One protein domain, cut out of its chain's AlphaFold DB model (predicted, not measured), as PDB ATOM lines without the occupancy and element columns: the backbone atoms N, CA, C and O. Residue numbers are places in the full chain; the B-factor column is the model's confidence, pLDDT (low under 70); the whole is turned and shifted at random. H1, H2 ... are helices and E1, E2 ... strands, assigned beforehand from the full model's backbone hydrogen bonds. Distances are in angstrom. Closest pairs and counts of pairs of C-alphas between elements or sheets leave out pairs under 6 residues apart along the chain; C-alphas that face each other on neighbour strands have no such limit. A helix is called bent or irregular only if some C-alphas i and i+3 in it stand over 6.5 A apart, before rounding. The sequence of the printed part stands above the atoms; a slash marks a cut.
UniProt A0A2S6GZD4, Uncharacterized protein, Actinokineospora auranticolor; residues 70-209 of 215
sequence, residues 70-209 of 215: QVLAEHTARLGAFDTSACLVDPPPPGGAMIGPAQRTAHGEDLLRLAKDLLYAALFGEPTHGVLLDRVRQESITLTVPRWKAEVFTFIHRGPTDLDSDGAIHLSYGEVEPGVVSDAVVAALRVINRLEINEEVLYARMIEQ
ATOM      1  N   GLN A  70      -1.587 -39.728  -8.858       94.56
ATOM      2  CA  GLN A  70      -0.966 -38.908  -7.821       94.56
ATOM      3  C   GLN A  70       0.198 -39.658  -7.166       94.56
ATOM      4  O   GLN A  70       1.306 -39.128  -7.079       94.56
ATOM      5  N   VAL A  71      -0.028 -40.900  -6.738       96.06
ATOM      6  CA  VAL A  71       0.998 -41.745  -6.115       96.06
ATOM      7  C   VAL A  71       2.134 -42.025  -7.101       96.06
ATOM      8  O   VAL A  71       3.309 -42.009  -6.721       96.06
ATOM      9  N   LEU A  72       1.811 -42.225  -8.383       96.06
ATOM     10  CA  LEU A  72       2.804 -42.352  -9.445       96.06
ATOM     11  C   LEU A  72       3.666 -41.086  -9.540       96.06
ATOM     12  O   LEU A  72       4.890 -41.191  -9.508       96.06
ATOM     13  N   ALA A  73       3.056 -39.899  -9.577       95.12
ATOM     14  CA  ALA A  73       3.780 -38.629  -9.620       95.12
ATOM     15  C   ALA A  73       4.665 -38.404  -8.378       95.12
ATOM     16  O   ALA A  73       5.809 -37.964  -8.506       95.12
ATOM     17  N   GLU A  74       4.187 -38.753  -7.180       96.00
ATOM     18  CA  GLU A  74       4.959 -38.665  -5.932       96.00
ATOM     19  C   GLU A  74       6.192 -39.581  -5.956       96.00
ATOM     20  O   GLU A  74       7.305 -39.162  -5.614       96.00
ATOM     21  N   HIS A  75       6.024 -40.829  -6.398       97.38
ATOM     22  CA  HIS A  75       7.140 -41.755  -6.560       97.38
ATOM     23  C   HIS A  75       8.118 -41.286  -7.637       97.38
ATOM     24  O   HIS A  75       9.326 -41.287  -7.391       97.38
ATOM     25  N   THR A  76       7.627 -40.808  -8.778       97.12
ATOM     26  CA  THR A  76       8.451 -40.227  -9.843       97.12
ATOM     27  C   THR A  76       9.265 -39.042  -9.334       97.12
ATOM     28  O   THR A  76      10.474 -38.999  -9.554       97.12
ATOM     29  N   ALA A  77       8.663 -38.124  -8.574       96.00
ATOM     30  CA  ALA A  77       9.369 -36.993  -7.969       96.00
ATOM     31  C   ALA A  77      10.446 -37.451  -6.971       96.00
ATOM     32  O   ALA A  77      11.562 -36.923  -6.968       96.00
ATOM     33  N   ARG A  78      10.159 -38.486  -6.171       95.19
ATOM     34  CA  ARG A  78      11.134 -39.093  -5.250       95.19
ATOM     35  C   ARG A  78      12.328 -39.703  -5.990       95.19
ATOM     36  O   ARG A  78      13.464 -39.474  -5.584       95.19
ATOM     37  N   LEU A  79      12.093 -40.448  -7.073       96.56
ATOM     38  CA  LEU A  79      13.162 -40.944  -7.955       96.56
ATOM     39  C   LEU A  79      13.844 -39.797  -8.725       96.56
ATOM     40  O   LEU A  79      14.991 -39.912  -9.153       96.56
ATOM     41  N   GLY A  80      13.142 -38.680  -8.902       92.75
ATOM     42  CA  GLY A  80      13.598 -37.429  -9.494       92.75
ATOM     43  C   GLY A  80      14.708 -36.751  -8.690       92.75
ATOM     44  O   GLY A  80      15.701 -36.306  -9.267       92.75
ATOM     45  N   ALA A  81      14.536 -36.717  -7.368       92.62
ATOM     46  CA  ALA A  81      15.319 -35.914  -6.433       92.62
ATOM     47  C   ALA A  81      16.469 -36.666  -5.732       92.62
ATOM     48  O   ALA A  81      17.063 -36.128  -4.799       92.62
ATOM     49  N   PHE A  82      16.772 -37.908  -6.124       90.69
ATOM     50  CA  PHE A  82      17.780 -38.705  -5.421       90.69
ATOM     51  C   PHE A  82      19.209 -38.178  -5.600       90.69
ATOM     52  O   PHE A  82      19.606 -37.739  -6.681       90.69
ATOM     53  N   ASP A  83      20.005 -38.307  -4.538       91.12
ATOM     54  CA  ASP A  83      21.438 -38.036  -4.550       91.12
ATOM     55  C   ASP A  83      22.213 -39.352  -4.684       91.12
ATOM     56  O   ASP A  83      22.166 -40.224  -3.813       91.12
ATOM     57  N   THR A  84      22.949 -39.493  -5.786       88.00
ATOM     58  CA  THR A  84      23.751 -40.692  -6.059       88.00
ATOM     59  C   THR A  84      24.856 -40.887  -5.015       88.00
ATOM     60  O   THR A  84      25.148 -42.024  -4.649       88.00
ATOM     61  N   SER A  85      25.430 -39.805  -4.478       90.19
ATOM     62  CA  SER A  85      26.508 -39.882  -3.482       90.19
ATOM     63  C   SER A  85      26.035 -40.434  -2.133       90.19
ATOM     64  O   SER A  85      26.797 -41.105  -1.442       90.19
ATOM     65  N   ALA A  86      24.755 -40.247  -1.795       93.56
ATOM     66  CA  ALA A  86      24.129 -40.827  -0.607       93.56
ATOM     67  C   ALA A  86      23.737 -42.312  -0.786       93.56
ATOM     68  O   ALA A  86      23.422 -43.007   0.186       93.56
ATOM     69  N   CYS A  87      23.734 -42.812  -2.025       96.00
ATOM     70  CA  CYS A  87      23.251 -44.152  -2.369       96.00
ATOM     71  C   CYS A  87      24.367 -45.189  -2.558       96.00
ATOM     72  O   CYS A  87      24.075 -46.386  -2.553       96.00
ATOM     73  N   LEU A  88      25.618 -44.759  -2.737       96.75
ATOM     74  CA  LEU A  88      26.727 -45.620  -3.149       96.75
ATOM     75  C   LEU A  88      27.883 -45.619  -2.144       96.75
ATOM     76  O   LEU A  88      28.133 -44.633  -1.454       96.75
ATOM     77  N   VAL A  89      28.610 -46.731  -2.105       95.88
ATOM     78  CA  VAL A  89      29.852 -46.915  -1.350       95.88
ATOM     79  C   VAL A  89      30.900 -47.445  -2.322       95.88
ATOM     80  O   VAL A  89      30.756 -48.556  -2.819       95.88
ATOM     81  N   ASP A  90      31.925 -46.636  -2.602       93.19
ATOM     82  CA  ASP A  90      33.045 -46.982  -3.496       93.19
ATOM     83  C   ASP A  90      32.611 -47.654  -4.825       93.19
ATOM     84  O   ASP A  90      32.962 -48.808  -5.104       93.19
ATOM     85  N   PRO A  91      31.766 -46.987  -5.640       92.94
ATOM     86  CA  PRO A  91      31.261 -47.585  -6.868       92.94
ATOM     87  C   PRO A  91      32.350 -47.667  -7.954       92.94
ATOM     88  O   PRO A  91      33.241 -46.813  -8.012       92.94
ATOM     89  N   PRO A  92      32.263 -48.645  -8.876       90.19
ATOM     90  CA  PRO A  92      33.123 -48.681 -10.054       90.19
ATOM     91  C   PRO A  92      32.942 -47.421 -10.924       90.19
ATOM     92  O   PRO A  92      31.883 -46.791 -10.891       90.19
ATOM     93  N   PRO A  93      33.938 -47.072 -11.763       89.50
ATOM     94  CA  PRO A  93      33.798 -45.983 -12.724       89.50
ATOM     95  C   PRO A  93      32.573 -46.167 -13.643       89.50
ATOM     96  O   PRO A  93      32.262 -47.309 -14.004       89.50
ATOM     97  N   PRO A  94      31.897 -45.077 -14.061       90.56
ATOM     98  CA  PRO A  94      30.801 -45.136 -15.030       90.56
ATOM     99  C   PRO A  94      31.189 -45.849 -16.332       90.56
ATOM    100  O   PRO A  94      32.317 -45.718 -16.799       90.56
ATOM    101  N   GLY A  95      30.262 -46.620 -16.908       86.94
ATOM    102  CA  GLY A  95      30.492 -47.456 -18.097       86.94
ATOM    103  C   GLY A  95      31.252 -48.760 -17.815       86.94
ATOM    104  O   GLY A  95      31.463 -49.566 -18.718       86.94
ATOM    105  N   GLY A  96      31.677 -48.985 -16.568       88.12
ATOM    106  CA  GLY A  96      32.459 -50.147 -16.158       88.12
ATOM    107  C   GLY A  96      31.612 -51.336 -15.701       88.12
ATOM    108  O   GLY A  96      30.579 -51.677 -16.284       88.12
ATOM    109  N   ALA A  97      32.077 -51.991 -14.635       89.38
ATOM    110  CA  ALA A  97      31.354 -53.080 -13.989       89.38
ATOM    111  C   ALA A  97      29.983 -52.617 -13.465       89.38
ATOM    112  O   ALA A  97      29.796 -51.440 -13.142       89.38
ATOM    113  N   MET A  98      29.044 -53.559 -13.357       91.44
ATOM    114  CA  MET A  98      27.786 -53.329 -12.648       91.44
ATOM    115  C   MET A  98      28.052 -52.984 -11.182       91.44
ATOM    116  O   MET A  98      29.014 -53.463 -10.578       91.44
ATOM    117  N   ILE A  99      27.171 -52.168 -10.612       91.25
ATOM    118  CA  ILE A  99      27.172 -51.863  -9.185       91.25
ATOM    119  C   ILE A  99      26.465 -53.022  -8.482       91.25
ATOM    120  O   ILE A  99      25.281 -53.285  -8.701       91.25
ATOM    121  N   GLY A 100      27.201 -53.738  -7.642       90.06
ATOM    122  CA  GLY A 100      26.688 -54.823  -6.819       90.06
ATOM    123  C   GLY A 100      26.101 -54.332  -5.488       90.06
ATOM    124  O   GLY A 100      26.315 -53.185  -5.091       90.06
ATOM    125  N   PRO A 101      25.402 -55.207  -4.740       91.56
ATOM    126  CA  PRO A 101      24.805 -54.860  -3.445       91.56
ATOM    127  C   PRO A 101      25.809 -54.317  -2.421       91.56
ATOM    128  O   PRO A 101      25.486 -53.413  -1.661       91.56
ATOM    129  N   ALA A 102      27.048 -54.821  -2.431       91.12
ATOM    130  CA  ALA A 102      28.103 -54.374  -1.517       91.12
ATOM    131  C   ALA A 102      28.540 -52.912  -1.737       91.12
ATOM    132  O   ALA A 102      29.163 -52.325  -0.859       91.12
ATOM    133  N   GLN A 103      28.218 -52.334  -2.898       95.19
ATOM    134  CA  GLN A 103      28.572 -50.965  -3.286       95.19
ATOM    135  C   GLN A 103      27.390 -50.001  -3.148       95.19
ATOM    136  O   GLN A 103      27.465 -48.853  -3.584       95.19
ATOM    137  N   ARG A 104      26.281 -50.452  -2.552       95.50
ATOM    138  CA  ARG A 104      25.113 -49.623  -2.260       95.50
ATOM    139  C   ARG A 104      24.945 -49.446  -0.762       95.50
ATOM    140  O   ARG A 104      25.158 -50.361   0.029       95.50
ATOM    141  N   THR A 105      24.515 -48.255  -0.364       96.56
ATOM    142  CA  THR A 105      23.996 -48.037   0.987       96.56
ATOM    143  C   THR A 105      22.629 -48.712   1.126       96.56
ATOM    144  O   THR A 105      21.964 -49.005   0.132       96.56
ATOM    145  N   ALA A 106      22.151 -48.903   2.361       95.56
ATOM    146  CA  ALA A 106      20.783 -49.383   2.590       95.56
ATOM    147  C   ALA A 106      19.738 -48.475   1.910       95.56
ATOM    148  O   ALA A 106      18.781 -48.957   1.312       95.56
ATOM    149  N   HIS A 107      19.976 -47.158   1.929       95.19
ATOM    150  CA  HIS A 107      19.136 -46.188   1.234       95.19
ATOM    151  C   HIS A 107      19.144 -46.391  -0.290       95.19
ATOM    152  O   HIS A 107      18.082 -46.389  -0.908       95.19
ATOM    153  N   GLY A 108      20.322 -46.604  -0.887       96.44
ATOM    154  CA  GLY A 108      20.450 -46.887  -2.317       96.44
ATOM    155  C   GLY A 108      19.763 -48.190  -2.723       96.44
ATOM    156  O   GLY A 108      19.099 -48.241  -3.754       96.44
ATOM    157  N   GLU A 109      19.857 -49.227  -1.894       96.00
ATOM    158  CA  GLU A 109      19.181 -50.504  -2.132       96.00
ATOM    159  C   GLU A 109      17.648 -50.369  -2.066       96.00
ATOM    160  O   GLU A 109      16.937 -50.883  -2.932       96.00
ATOM    161  N   ASP A 110      17.118 -49.621  -1.096       95.50
ATOM    162  CA  ASP A 110      15.679 -49.352  -1.005       95.50
ATOM    163  C   ASP A 110      15.166 -48.509  -2.178       95.50
ATOM    164  O   ASP A 110      14.067 -48.755  -2.685       95.50
ATOM    165  N   LEU A 111      15.961 -47.536  -2.629       96.75
ATOM    166  CA  LEU A 111      15.628 -46.709  -3.783       96.75
ATOM    167  C   LEU A 111      15.652 -47.517  -5.087       96.75
ATOM    168  O   LEU A 111      14.732 -47.389  -5.891       96.75
ATOM    169  N   LEU A 112      16.657 -48.379  -5.276       96.81
ATOM    170  CA  LEU A 112      16.735 -49.291  -6.419       96.81
ATOM    171  C   LEU A 112      15.525 -50.227  -6.451       96.81
ATOM    172  O   LEU A 112      14.903 -50.399  -7.499       96.81
ATOM    173  N   ARG A 113      15.151 -50.794  -5.300       95.81
ATOM    174  CA  ARG A 113      13.976 -51.665  -5.196       95.81
ATOM    175  C   ARG A 113      12.692 -50.922  -5.549       95.81
ATOM    176  O   ARG A 113      11.916 -51.436  -6.345       95.81
ATOM    177  N   LEU A 114      12.500 -49.711  -5.017       96.19
ATOM    178  CA  LEU A 114      11.360 -48.865  -5.375       96.19
ATOM    179  C   LEU A 114      11.337 -48.555  -6.875       96.19
ATOM    180  O   LEU A 114      10.276 -48.627  -7.477       96.19
ATOM    181  N   ALA A 115      12.480 -48.230  -7.481       97.69
ATOM    182  CA  ALA A 115      12.554 -47.944  -8.910       97.69
ATOM    183  C   ALA A 115      12.136 -49.152  -9.759       97.69
ATOM    184  O   ALA A 115      11.374 -48.990 -10.709       97.69
ATOM    185  N   LYS A 116      12.580 -50.363  -9.404       96.31
ATOM    186  CA  LYS A 116      12.176 -51.589 -10.103       96.31
ATOM    187  C   LYS A 116      10.700 -51.932  -9.883       96.31
ATOM    188  O   LYS A 116      10.001 -52.205 -10.857       96.31
ATOM    189  N   ASP A 117      10.212 -51.846  -8.645       95.31
ATOM    190  CA  ASP A 117       8.797 -52.071  -8.325       95.31
ATOM    191  C   ASP A 117       7.910 -51.078  -9.106       95.31
ATOM    192  O   ASP A 117       6.937 -51.478  -9.746       95.31
ATOM    193  N   LEU A 118       8.274 -49.787  -9.102       96.50
ATOM    194  CA  LEU A 118       7.545 -48.726  -9.799       96.50
ATOM    195  C   LEU A 118       7.568 -48.936 -11.310       96.50
ATOM    196  O   LEU A 118       6.523 -48.829 -11.938       96.50
ATOM    197  N   LEU A 119       8.727 -49.269 -11.889       95.19
ATOM    198  CA  LEU A 119       8.842 -49.560 -13.317       95.19
ATOM    199  C   LEU A 119       7.919 -50.716 -13.711       95.19
ATOM    200  O   LEU A 119       7.179 -50.611 -14.685       95.19
ATOM    201  N   TYR A 120       7.919 -51.801 -12.936       92.75
ATOM    202  CA  TYR A 120       7.046 -52.938 -13.205       92.75
ATOM    203  C   TYR A 120       5.562 -52.562 -13.105       92.75
ATOM    204  O   TYR A 120       4.784 -52.880 -14.004       92.75
ATOM    205  N   ALA A 121       5.159 -51.864 -12.041       92.62
ATOM    206  CA  ALA A 121       3.772 -51.461 -11.833       92.62
ATOM    207  C   ALA A 121       3.300 -50.419 -12.869       92.62
ATOM    208  O   ALA A 121       2.175 -50.502 -13.357       92.62
ATOM    209  N   ALA A 122       4.164 -49.492 -13.285       92.06
ATOM    210  CA  ALA A 122       3.874 -48.524 -14.340       92.06
ATOM    211  C   ALA A 122       3.672 -49.211 -15.703       92.06
ATOM    212  O   ALA A 122       2.739 -48.875 -16.431       92.06
ATOM    213  N   LEU A 123       4.482 -50.220 -16.036       89.88
ATOM    214  CA  LEU A 123       4.384 -50.934 -17.315       89.88
ATOM    215  C   LEU A 123       3.241 -51.961 -17.350       89.88
ATOM    216  O   LEU A 123       2.521 -52.035 -18.342       89.88
ATOM    217  N   PHE A 124       3.055 -52.736 -16.277       86.81
ATOM    218  CA  PHE A 124       2.194 -53.934 -16.270       86.81
ATOM    219  C   PHE A 124       1.125 -53.946 -15.179       86.81
ATOM    220  O   PHE A 124       0.424 -54.945 -15.019       86.81
ATOM    221  N   GLY A 125       1.028 -52.883 -14.385       86.81
ATOM    222  CA  GLY A 125       0.035 -52.777 -13.332       86.81
ATOM    223  C   GLY A 125      -1.382 -52.782 -13.891       86.81
ATOM    224  O   GLY A 125      -1.693 -52.055 -14.838       86.81
ATOM    225  N   GLU A 126      -2.227 -53.594 -13.262       82.81
ATOM    226  CA  GLU A 126      -3.645 -53.759 -13.576       82.81
ATOM    227  C   GLU A 126      -4.510 -53.385 -12.356       82.81
ATOM    228  O   GLU A 126      -4.045 -53.511 -11.214       82.81
ATOM    229  N   PRO A 127      -5.794 -53.031 -12.554       85.75
ATOM    230  CA  PRO A 127      -6.711 -52.706 -11.456       85.75
ATOM    231  C   PRO A 127      -6.848 -53.811 -10.402       85.75
ATOM    232  O   PRO A 127      -6.995 -53.527  -9.215       85.75
ATOM    233  N   THR A 128      -6.732 -55.076 -10.811       83.62
ATOM    234  CA  THR A 128      -6.739 -56.262  -9.930       83.62
ATOM    235  C   THR A 128      -5.604 -56.267  -8.904       83.62
ATOM    236  O   THR A 128      -5.723 -56.910  -7.864       83.62
ATOM    237  N   HIS A 129      -4.532 -55.517  -9.167       82.88
ATOM    238  CA  HIS A 129      -3.362 -55.365  -8.306       82.88
ATOM    239  C   HIS A 129      -3.303 -53.982  -7.632       82.88
ATOM    240  O   HIS A 129      -2.285 -53.630  -7.040       82.88
ATOM    241  N   GLY A 130      -4.385 -53.195  -7.707       86.38
ATOM    242  CA  GLY A 130      -4.461 -51.856  -7.121       86.38
ATOM    243  C   GLY A 130      -3.815 -50.757  -7.967       86.38
ATOM    244  O   GLY A 130      -3.515 -49.695  -7.431       86.38
ATOM    245  N   VAL A 131      -3.586 -50.992  -9.263       91.94
ATOM    246  CA  VAL A 131      -3.087 -49.967 -10.190       91.94
ATOM    247  C   VAL A 131      -4.250 -49.403 -11.003       91.94
ATOM    248  O   VAL A 131      -4.826 -50.085 -11.848       91.94
ATOM    249  N   LEU A 132      -4.598 -48.151 -10.725       93.38
ATOM    250  CA  LEU A 132      -5.713 -47.401 -11.290       93.38
ATOM    251  C   LEU A 132      -5.163 -46.244 -12.134       93.38
ATOM    252  O   LEU A 132      -5.147 -45.095 -11.707       93.38
ATOM    253  N   LEU A 133      -4.674 -46.578 -13.327       90.62
ATOM    254  CA  LEU A 133      -4.176 -45.619 -14.314       90.62
ATOM    255  C   LEU A 133      -5.113 -45.637 -15.526       90.62
ATOM    256  O   LEU A 133      -5.308 -46.704 -16.117       90.62
ATOM    257  N   ASP A 134      -5.686 -44.490 -15.894       90.94
ATOM    258  CA  ASP A 134      -6.564 -44.371 -17.064       90.94
ATOM    259  C   ASP A 134      -5.729 -44.285 -18.350       90.94
ATOM    260  O   ASP A 134      -5.373 -43.213 -18.837       90.94
ATOM    261  N   ARG A 135      -5.304 -45.450 -18.851       88.62
ATOM    262  CA  ARG A 135      -4.406 -45.550 -20.006       88.62
ATOM    263  C   ARG A 135      -5.170 -45.232 -21.293       88.62
ATOM    264  O   ARG A 135      -5.974 -46.041 -21.754       88.62
ATOM    265  N   VAL A 136      -4.875 -44.086 -21.900       89.06
ATOM    266  CA  VAL A 136      -5.603 -43.545 -23.062       89.06
ATOM    267  C   VAL A 136      -4.904 -43.775 -24.403       89.06
ATOM    268  O   VAL A 136      -5.557 -43.732 -25.445       89.06
ATOM    269  N   ARG A 137      -3.592 -44.044 -24.409       84.44
ATOM    270  CA  ARG A 137      -2.823 -44.343 -25.632       84.44
ATOM    271  C   ARG A 137      -1.762 -45.409 -25.394       84.44
ATOM    272  O   ARG A 137      -1.458 -45.729 -24.250       84.44
ATOM    273  N   GLN A 138      -1.198 -45.950 -26.470       84.12
ATOM    274  CA  GLN A 138      -0.119 -46.935 -26.411       84.12
ATOM    275  C   GLN A 138       1.207 -46.310 -26.843       84.12
ATOM    276  O   GLN A 138       1.301 -45.645 -27.875       84.12
ATOM    277  N   GLU A 139       2.248 -46.570 -26.067       85.81
ATOM    278  CA  GLU A 139       3.616 -46.160 -26.348       85.81
ATOM    279  C   GLU A 139       4.551 -47.364 -26.335       85.81
ATOM    280  O   GLU A 139       4.222 -48.457 -25.861       85.81
ATOM    281  N   SER A 140       5.734 -47.169 -26.906       85.00
ATOM    282  CA  SER A 140       6.798 -48.160 -26.882       85.00
ATOM    283  C   SER A 140       8.128 -47.528 -26.524       85.00
ATOM    284  O   SER A 140       8.428 -46.415 -26.950       85.00
ATOM    285  N   ILE A 141       8.937 -48.257 -25.765       86.00
ATOM    286  CA  ILE A 141      10.305 -47.891 -25.424       86.00
ATOM    287  C   ILE A 141      11.259 -48.993 -25.871       86.00
ATOM    288  O   ILE A 141      11.032 -50.178 -25.626       86.00
ATOM    289  N   THR A 142      12.341 -48.579 -26.519       87.06
ATOM    290  CA  THR A 142      13.479 -49.431 -26.856       87.06
ATOM    291  C   THR A 142      14.656 -49.048 -25.974       87.06
ATOM    292  O   THR A 142      15.075 -47.889 -25.987       87.06
ATOM    293  N   LEU A 143      15.196 -50.008 -25.229       87.56
ATOM    294  CA  LEU A 143      16.381 -49.848 -24.389       87.56
ATOM    295  C   LEU A 143      17.550 -50.598 -25.011       87.56
ATOM    296  O   LEU A 143      17.412 -51.764 -25.366       87.56
ATOM    297  N   THR A 144      18.711 -49.960 -25.093       86.94
ATOM    298  CA  THR A 144      19.941 -50.617 -25.547       86.94
ATOM    299  C   THR A 144      20.899 -50.739 -24.375       86.94
ATOM    300  O   THR A 144      21.335 -49.733 -23.815       86.94
ATOM    301  N   VAL A 145      21.227 -51.978 -24.004       83.44
ATOM    302  CA  VAL A 145      22.166 -52.289 -22.920       83.44
ATOM    303  C   VAL A 145      23.153 -53.366 -23.355       83.44
ATOM    304  O   VAL A 145      22.795 -54.241 -24.145       83.44
ATOM    305  N   PRO A 146      24.394 -53.368 -22.831       82.50
ATOM    306  CA  PRO A 146      25.291 -54.494 -23.039       82.50
ATOM    307  C   PRO A 146      24.625 -55.801 -22.597       82.50
ATOM    308  O   PRO A 146      24.091 -55.888 -21.493       82.50
ATOM    309  N   ARG A 147      24.691 -56.839 -23.441       80.19
ATOM    310  CA  ARG A 147      23.979 -58.115 -23.236       80.19
ATOM    311  C   ARG A 147      24.179 -58.726 -21.847       80.19
ATOM    312  O   ARG A 147      23.248 -59.280 -21.279       80.19
ATOM    313  N   TRP A 148      25.384 -58.623 -21.295       78.25
ATOM    314  CA  TRP A 148      25.711 -59.170 -19.978       78.25
ATOM    315  C   TRP A 148      25.105 -58.377 -18.807       78.25
ATOM    316  O   TRP A 148      25.041 -58.907 -17.709       78.25
ATOM    317  N   LYS A 149      24.629 -57.145 -19.035       84.00
ATOM    318  CA  LYS A 149      23.881 -56.331 -18.061       84.00
ATOM    319  C   LYS A 149      22.364 -56.416 -18.243       84.00
ATOM    320  O   LYS A 149      21.617 -55.952 -17.385       84.00
ATOM    321  N   ALA A 150      21.893 -57.000 -19.348       83.62
ATOM    322  CA  ALA A 150      20.468 -57.110 -19.662       83.62
ATOM    323  C   ALA A 150      19.686 -57.930 -18.621       83.62
ATOM    324  O   ALA A 150      18.484 -57.732 -18.459       83.62
ATOM    325  N   GLU A 151      20.367 -58.800 -17.864       81.94
ATOM    326  CA  GLU A 151      19.760 -59.596 -16.791       81.94
ATOM    327  C   GLU A 151      19.063 -58.745 -15.715       81.94
ATOM    328  O   GLU A 151      18.078 -59.190 -15.122       81.94
ATOM    329  N   VAL A 152      19.497 -57.487 -15.542       88.12
ATOM    330  CA  VAL A 152      18.866 -56.508 -14.643       88.12
ATOM    331  C   VAL A 152      17.382 -56.329 -14.947       88.12
ATOM    332  O   VAL A 152      16.612 -56.082 -14.023       88.12
ATOM    333  N   PHE A 153      16.965 -56.490 -16.207       87.06
ATOM    334  CA  PHE A 153      15.593 -56.283 -16.674       87.06
ATOM    335  C   PHE A 153      14.768 -57.567 -16.812       87.06
ATOM    336  O   PHE A 153      13.633 -57.523 -17.279       87.06
ATOM    337  N   THR A 154      15.269 -58.712 -16.354       83.88
ATOM    338  CA  THR A 154      14.508 -59.977 -16.394       83.88
ATOM    339  C   THR A 154      13.152 -59.885 -15.683       83.88
ATOM    340  O   THR A 154      12.198 -60.538 -16.093       83.88
ATOM    341  N   PHE A 155      13.023 -59.017 -14.675       85.06
ATOM    342  CA  PHE A 155      11.778 -58.810 -13.929       85.06
ATOM    343  C   PHE A 155      10.658 -58.120 -14.724       85.06
ATOM    344  O   PHE A 155       9.491 -58.265 -14.369       85.06
ATOM    345  N   ILE A 156      10.984 -57.377 -15.788       81.12
ATOM    346  CA  ILE A 156       9.993 -56.754 -16.684       81.12
ATOM    347  C   ILE A 156       9.709 -57.612 -17.919       81.12
ATOM    348  O   ILE A 156       9.037 -57.161 -18.841       81.12
ATOM    349  N   HIS A 157      10.227 -58.838 -17.979       67.94
ATOM    350  CA  HIS A 157      10.027 -59.735 -19.110       67.94
ATOM    351  C   HIS A 157       9.141 -60.904 -18.703       67.94
ATOM    352  O   HIS A 157       9.522 -61.751 -17.902       67.94
ATOM    353  N   ARG A 158       7.944 -60.985 -19.292       53.44
ATOM    354  CA  ARG A 158       7.026 -62.122 -19.096       53.44
ATOM    355  C   ARG A 158       7.379 -63.352 -19.963       53.44
ATOM    356  O   ARG A 158       6.535 -64.220 -20.154       53.44
ATOM    357  N   GLY A 159       8.613 -63.455 -20.469       43.34
ATOM    358  CA  GLY A 159       9.107 -64.555 -21.309       43.34
ATOM    359  C   GLY A 159      10.627 -64.480 -21.530       43.34
ATOM    360  O   GLY A 159      11.245 -63.517 -21.071       43.34
ATOM    361  N   PRO A 160      11.258 -65.473 -22.192       37.91
ATOM    362  CA  PRO A 160      12.670 -65.394 -22.554       37.91
ATOM    363  C   PRO A 160      12.839 -64.206 -23.499       37.91
ATOM    364  O   PRO A 160      12.378 -64.269 -24.627       37.91
ATOM    365  N   THR A 161      13.424 -63.124 -22.981       45.94
ATOM    366  CA  THR A 161      13.941 -61.938 -23.681       45.94
ATOM    367  C   THR A 161      13.788 -62.014 -25.202       45.94
ATOM    368  O   THR A 161      14.576 -62.708 -25.846       45.94
ATOM    369  N   ASP A 162      12.866 -61.231 -25.776       47.53
ATOM    370  CA  ASP A 162      13.010 -60.731 -27.151       47.53
ATOM    371  C   ASP A 162      14.175 -59.720 -27.154       47.53
ATOM    372  O   ASP A 162      14.017 -58.536 -27.439       47.53
ATOM    373  N   LEU A 163      15.359 -60.186 -26.734       53.81
ATOM    374  CA  LEU A 163      16.610 -59.564 -27.116       53.81
ATOM    375  C   LEU A 163      16.674 -59.795 -28.611       53.81
ATOM    376  O   LEU A 163      16.768 -60.944 -29.059       53.81
ATOM    377  N   ASP A 164      16.625 -58.716 -29.377       57.97
ATOM    378  CA  ASP A 164      17.061 -58.831 -30.754       57.97
ATOM    379  C   ASP A 164      18.536 -59.291 -30.788       57.97
ATOM    380  O   ASP A 164      19.231 -59.401 -29.765       57.97
ATOM    381  N   SER A 165      19.039 -59.589 -31.983       54.72
ATOM    382  CA  SER A 165      20.440 -59.980 -32.171       54.72
ATOM    383  C   SER A 165      21.447 -58.965 -31.610       54.72
ATOM    384  O   SER A 165      22.596 -59.339 -31.353       54.72
ATOM    385  N   ASP A 166      21.013 -57.726 -31.384       58.50
ATOM    386  CA  ASP A 166      21.821 -56.557 -31.062       58.50
ATOM    387  C   ASP A 166      21.720 -56.178 -29.567       58.50
ATOM    388  O   ASP A 166      22.432 -55.288 -29.097       58.50
ATOM    389  N   GLY A 167      20.910 -56.900 -28.783       64.50
ATOM    390  CA  GLY A 167      20.763 -56.701 -27.342       64.50
ATOM    391  C   GLY A 167      19.786 -55.588 -26.955       64.50
ATOM    392  O   GLY A 167      19.860 -55.075 -25.834       64.50
ATOM    393  N   ALA A 168      18.886 -55.203 -27.863       78.25
ATOM    394  CA  ALA A 168      17.825 -54.251 -27.574       78.25
ATOM    395  C   ALA A 168      16.658 -54.914 -26.826       78.25
ATOM    396  O   ALA A 168      16.290 -56.056 -27.087       78.25
ATOM    397  N   ILE A 169      16.064 -54.171 -25.895       81.44
ATOM    398  CA  ILE A 169      14.868 -54.550 -25.144       81.44
ATOM    399  C   ILE A 169      13.717 -53.665 -25.617       81.44
ATOM    400  O   ILE A 169      13.794 -52.442 -25.492       81.44
ATOM    401  N   HIS A 170      12.640 -54.274 -26.109       81.88
ATOM    402  CA  HIS A 170      11.442 -53.569 -26.566       81.88
ATOM    403  C   HIS A 170      10.279 -53.787 -25.601       81.88
ATOM    404  O   HIS A 170       9.945 -54.920 -25.264       81.88
ATOM    405  N   LEU A 171       9.646 -52.699 -25.165       82.12
ATOM    406  CA  LEU A 171       8.517 -52.744 -24.238       82.12
ATOM    407  C   LEU A 171       7.404 -51.844 -24.759       82.12
ATOM    408  O   LEU A 171       7.661 -50.708 -25.150       82.12
ATOM    409  N   SER A 172       6.168 -52.333 -24.720       82.94
ATOM    410  CA  SER A 172       4.972 -51.524 -24.956       82.94
ATOM    411  C   SER A 172       4.232 -51.297 -23.647       82.94
ATOM    412  O   SER A 172       4.130 -52.210 -22.827       82.94
ATOM    413  N   TYR A 173       3.708 -50.091 -23.457       83.19
ATOM    414  CA  TYR A 173       2.922 -49.723 -22.283       83.19
ATOM    415  C   TYR A 173       1.811 -48.751 -22.666       83.19
ATOM    416  O   TYR A 173       1.893 -48.066 -23.684       83.19
ATOM    417  N   GLY A 174       0.750 -48.711 -21.862       85.69
ATOM    418  CA  GLY A 174      -0.282 -47.690 -22.020       85.69
ATOM    419  C   GLY A 174       0.065 -46.433 -21.225       85.69
ATOM    420  O   GLY A 174       0.494 -46.539 -20.077       85.69
ATOM    421  N   GLU A 175      -0.130 -45.271 -21.828       87.75
ATOM    422  CA  GLU A 175       0.181 -43.957 -21.268       87.75
ATOM    423  C   GLU A 175      -1.081 -43.251 -20.758       87.75
ATOM    424  O   GLU A 175      -2.176 -43.455 -21.290       87.75
ATOM    425  N   VAL A 176      -0.901 -42.406 -19.743       89.44
ATOM    426  CA  VAL A 176      -1.906 -41.495 -19.187       89.44
ATOM    427  C   VAL A 176      -1.523 -40.065 -19.564       89.44
ATOM    428  O   VAL A 176      -0.375 -39.671 -19.383       89.44
ATOM    429  N   GLU A 177      -2.459 -39.254 -20.054       83.50
ATOM    430  CA  GLU A 177      -2.188 -37.832 -20.317       83.50
ATOM    431  C   GLU A 177      -1.960 -37.067 -18.996       83.50
ATOM    432  O   GLU A 177      -2.740 -37.241 -18.062       83.50
ATOM    433  N   PRO A 178      -0.934 -36.199 -18.884       82.94
ATOM    434  CA  PRO A 178      -0.099 -35.662 -19.964       82.94
ATOM    435  C   PRO A 178       1.259 -36.368 -20.198       82.94
ATOM    436  O   PRO A 178       2.188 -35.735 -20.693       82.94
ATOM    437  N   GLY A 179       1.420 -37.647 -19.847       87.06
ATOM    438  CA  GLY A 179       2.674 -38.408 -20.015       87.06
ATOM    439  C   GLY A 179       3.269 -38.959 -18.713       87.06
ATOM    440  O   GLY A 179       4.481 -39.152 -18.609       87.06
ATOM    441  N   VAL A 180       2.439 -39.165 -17.686       92.06
ATOM    442  CA  VAL A 180       2.897 -39.471 -16.318       92.06
ATOM    443  C   VAL A 180       3.597 -40.836 -16.235       92.06
ATOM    444  O   VAL A 180       4.523 -41.014 -15.439       92.06
ATOM    445  N   VAL A 181       3.189 -41.807 -17.060       92.44
ATOM    446  CA  VAL A 181       3.809 -43.140 -17.103       92.44
ATOM    447  C   VAL A 181       5.201 -43.050 -17.718       92.44
ATOM    448  O   VAL A 181       6.145 -43.592 -17.144       92.44
ATOM    449  N   SER A 182       5.362 -42.326 -18.825       92.38
ATOM    450  CA  SER A 182       6.665 -42.089 -19.451       92.38
ATOM    451  C   SER A 182       7.649 -41.412 -18.501       92.38
ATOM    452  O   SER A 182       8.786 -41.877 -18.368       92.38
ATOM    453  N   ASP A 183       7.214 -40.387 -17.765       94.06
ATOM    454  CA  ASP A 183       8.055 -39.721 -16.765       94.06
ATOM    455  C   ASP A 183       8.522 -40.696 -15.670       94.06
ATOM    456  O   ASP A 183       9.704 -40.720 -15.303       94.06
ATOM    457  N   ALA A 184       7.619 -41.555 -15.187       95.88
ATOM    458  CA  ALA A 184       7.941 -42.584 -14.203       95.88
ATOM    459  C   ALA A 184       8.939 -43.620 -14.745       95.88
ATOM    460  O   ALA A 184       9.897 -43.981 -14.055       95.88
ATOM    461  N   VAL A 185       8.750 -44.065 -15.992       94.44
ATOM    462  CA  VAL A 185       9.646 -45.005 -16.679       94.44
ATOM    463  C   VAL A 185      11.050 -44.408 -16.798       94.44
ATOM    464  O   VAL A 185      12.021 -45.058 -16.405       94.44
ATOM    465  N   VAL A 186      11.181 -43.162 -17.263       94.25
ATOM    466  CA  VAL A 186      12.483 -42.480 -17.376       94.25
ATOM    467  C   VAL A 186      13.149 -42.331 -16.009       94.25
ATOM    468  O   VAL A 186      14.337 -42.639 -15.862       94.25
ATOM    469  N   ALA A 187      12.403 -41.886 -14.995       96.31
ATOM    470  CA  ALA A 187      12.934 -41.702 -13.649       96.31
ATOM    471  C   ALA A 187      13.441 -43.024 -13.050       96.31
ATOM    472  O   ALA A 187      14.551 -43.069 -12.505       96.31
ATOM    473  N   ALA A 188      12.679 -44.108 -13.205       97.12
ATOM    474  CA  ALA A 188      13.061 -45.435 -12.740       97.12
ATOM    475  C   ALA A 188      14.292 -45.982 -13.471       97.12
ATOM    476  O   ALA A 188      15.249 -46.409 -12.822       97.12
ATOM    477  N   LEU A 189      14.322 -45.907 -14.804       95.75
ATOM    478  CA  LEU A 189      15.465 -46.357 -15.604       95.75
ATOM    479  C   LEU A 189      16.746 -45.597 -15.260       95.75
ATOM    480  O   LEU A 189      17.821 -46.191 -15.187       95.75
ATOM    481  N   ARG A 190      16.641 -44.295 -14.985       96.00
ATOM    482  CA  ARG A 190      17.775 -43.481 -14.542       96.00
ATOM    483  C   ARG A 190      18.336 -43.965 -13.206       96.00
ATOM    484  O   ARG A 190      19.555 -44.056 -13.069       96.00
ATOM    485  N   VAL A 191      17.476 -44.287 -12.238       97.56
ATOM    486  CA  VAL A 191      17.899 -44.833 -10.936       97.56
ATOM    487  C   VAL A 191      18.530 -46.215 -11.105       97.56
ATOM    488  O   VAL A 191      19.628 -46.438 -10.604       97.56
ATOM    489  N   ILE A 192      17.895 -47.111 -11.865       96.44
ATOM    490  CA  ILE A 192      18.428 -48.452 -12.156       96.44
ATOM    491  C   ILE A 192      19.802 -48.348 -12.831       96.44
ATOM    492  O   ILE A 192      20.743 -49.048 -12.449       96.44
ATOM    493  N   ASN A 193      19.971 -47.416 -13.774       95.88
ATOM    494  CA  ASN A 193      21.270 -47.189 -14.390       95.88
ATOM    495  C   ASN A 193      22.317 -46.723 -13.375       95.88
ATOM    496  O   ASN A 193      23.425 -47.242 -13.345       95.88
ATOM    497  N   ARG A 194      21.976 -45.751 -12.526       96.75
ATOM    498  CA  ARG A 194      22.933 -45.152 -11.586       96.75
ATOM    499  C   ARG A 194      23.266 -46.035 -10.389       96.75
ATOM    500  O   ARG A 194      24.290 -45.787  -9.762       96.75
ATOM    501  N   LEU A 195      22.435 -47.025 -10.070       96.75
ATOM    502  CA  LEU A 195      22.609 -47.865  -8.883       96.75
ATOM    503  C   LEU A 195      22.914 -49.334  -9.192       96.75
ATOM    504  O   LEU A 195      23.244 -50.071  -8.266       96.75
ATOM    505  N   GLU A 196      22.829 -49.777 -10.448       95.44
ATOM    506  CA  GLU A 196      23.036 -51.188 -10.794       95.44
ATOM    507  C   GLU A 196      23.724 -51.394 -12.149       95.44
ATOM    508  O   GLU A 196      24.791 -52.001 -12.193       95.44
ATOM    509  N   ILE A 197      23.174 -50.863 -13.250       93.75
ATOM    510  CA  ILE A 197      23.725 -51.113 -14.601       93.75
ATOM    511  C   ILE A 197      25.065 -50.391 -14.791       93.75
ATOM    512  O   ILE A 197      26.022 -50.972 -15.300       93.75
ATOM    513  N   ASN A 198      25.151 -49.140 -14.344       94.12
ATOM    514  CA  ASN A 198      26.335 -48.292 -14.405       94.12
ATOM    515  C   ASN A 198      26.833 -48.004 -15.834       94.12
ATOM    516  O   ASN A 198      28.029 -48.086 -16.106       94.12
ATOM    517  N   GLU A 199      25.938 -47.668 -16.765       92.50
ATOM    518  CA  GLU A 199      26.332 -47.085 -18.056       92.50
ATOM    519  C   GLU A 199      26.559 -45.577 -17.938       92.50
ATOM    520  O   GLU A 199      25.847 -44.873 -17.212       92.50
ATOM    521  N   GLU A 200      27.522 -45.060 -18.702       89.00
ATOM    522  CA  GLU A 200      27.736 -43.616 -18.837       89.00
ATOM    523  C   GLU A 200      26.511 -42.941 -19.474       89.00
ATOM    524  O   GLU A 200      26.022 -41.921 -18.978       89.00
ATOM    525  N   VAL A 201      25.968 -43.581 -20.514       88.38
ATOM    526  CA  VAL A 201      24.727 -43.201 -21.189       88.38
ATOM    527  C   VAL A 201      23.874 -44.451 -21.378       88.38
ATOM    528  O   VAL A 201      24.248 -45.355 -22.118       88.38
ATOM    529  N   LEU A 202      22.706 -44.490 -20.733       87.00
ATOM    530  CA  LEU A 202      21.690 -45.500 -21.015       87.00
ATOM    531  C   LEU A 202      20.821 -45.002 -22.173       87.00
ATOM    532  O   LEU A 202      20.089 -44.023 -22.016       87.00
ATOM    533  N   TYR A 203      20.912 -45.653 -23.334       83.94
ATOM    534  CA  TYR A 203      20.107 -45.276 -24.490       83.94
ATOM    535  C   TYR A 203      18.691 -45.839 -24.361       83.94
ATOM    536  O   TYR A 203      18.491 -47.053 -24.281       83.94
ATOM    537  N   ALA A 204      17.718 -44.931 -24.362       84.62
ATOM    538  CA  ALA A 204      16.300 -45.229 -24.355       84.62
ATOM    539  C   ALA A 204      15.613 -44.401 -25.445       84.62
ATOM    540  O   ALA A 204      15.787 -43.183 -25.507       84.62
ATOM    541  N   ARG A 205      14.832 -45.056 -26.303       84.12
ATOM    542  CA  ARG A 205      14.054 -44.400 -27.355       84.12
ATOM    543  C   ARG A 205      12.576 -44.694 -27.158       84.12
ATOM    544  O   ARG A 205      12.169 -45.840 -27.319       84.12
ATOM    545  N   MET A 206      11.801 -43.659 -26.855       81.25
ATOM    546  CA  MET A 206      10.341 -43.725 -26.790       81.25
ATOM    547  C   MET A 206       9.728 -43.370 -28.144       81.25
ATOM    548  O   MET A 206      10.218 -42.486 -28.852       81.25
ATOM    549  N   ILE A 207       8.687 -44.102 -28.522       79.50
ATOM    550  CA  ILE A 207       7.933 -43.914 -29.757       79.50
ATOM    551  C   ILE A 207       6.451 -44.046 -29.410       79.50
ATOM    552  O   ILE A 207       6.010 -45.107 -28.957       79.50
ATOM    553  N   GLU A 208       5.692 -42.982 -29.670       75.19
ATOM    554  CA  GLU A 208       4.231 -43.020 -29.647       75.19
ATOM    555  C   GLU A 208       3.745 -43.956 -30.758       75.19
ATOM    556  O   GLU A 208       4.094 -43.787 -31.933       75.19
ATOM    557  N   GLN A 209       2.954 -44.966 -30.399       66.12
ATOM    558  CA  GLN A 209       2.355 -45.840 -31.396       66.12
ATOM    559  C   GLN A 209       1.073 -45.176 -31.893       66.12
ATOM    560  O   GLN A 209       0.006 -45.316 -31.301       66.12
TER     561      GLN A 209
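AT A GLANCE: This is residues 70 to 209 of the 215 residues of an uncharacterized protein of Actinokineospora auranticolor (UniProt A0A2S6GZD4). Helix H5 runs through the middle, with a small twisted sheet of three strands along one side of it and helices H1 and H3 on the other, H3 crossing it. The short helix H2 sits near the last residues of H5, and the irregular helix H4 lies near the sheet's edge strand E2. The printed part has 140 residues, with five named helices and three named strands in the order H1 H2 H3 E1 H4 E2 H5 E3; the class is mixed, helices and strands. The sheet's order is E2 E1 E3, all antiparallel. The whole is compact, with a radius of gyration of the C-alphas of 14.9 A and spans of 43 by 36 by 24 A.

HOW THE PARTS SIT: H1, residues 70 to 80, touches H5, residues 180 to 197, closest at the C-alphas of Thr 76 and Ala 184, 5.0 A apart, at a shallow tilt of 34.9 degrees, only just short of steep, the same way. H2, residues 84 to 87, touches H3, residues 106 to 124, with the C-alphas of Cys 87 and Gly 108 closest at 3.9 A; H2 only just touches H5, with 3 pairs of C-alphas within 8 A. H3 touches H5 at a steep tilt of 41 degrees, opposite ways, closest at the C-alphas of Ala 115 and Ala 188, 4.6 A. H5 is the hub, touching four helices. E1, residues 137 to 144, is the inner strand: N 141 and O 171 of E2, residues 168 to 175, are 2.8 A apart, and N 142 and O 205 of E3, residues 203 to 208, 2.9 A. H4, residues 147 to 156, only just touches H5, with 3 pairs of C-alphas within 8 A. H3, H4 and H5 only graze the sheet; H1 and H2 are not on it. E2, H5 and E3 form a split strand-helix-strand unit, two strands running the same way with E1 between them, and its crossover is right-handed. H1 and H3 have every O i to N i+4 pair within hydrogen-bond range, H5 has 13 of 14, H4 0 of 6 but 5 of 7 O i to N i+3 pairs, and H2 is too short for an O i to N i+4 pair.

IN THESE COORDINATES: H1 begins at C-alpha 70 (-0.966, -38.908, -7.821). H3 is 26.9 A long, H5 23.9 A, E1 23.6 A and E2 21.4 A. H4 is irregular, C-alphas 152 and 155 being 7.5 A apart; H5 is irregular, but only just, with C-alphas 194 and 197 6.7 A apart. E3 ends at C-alpha 208 (4.231, -43.020, -29.647).

THE WHOLE: The C-alphas farthest apart, those of Asp 90 and Val 136, are 43.5 A apart. The printed part has no cut. The links H2 to H3, H3 to E1 and H4 to E2 are long. Mean pLDDT of the printed part is 87.1; residues 157 to 167 and residue 209 are under 70.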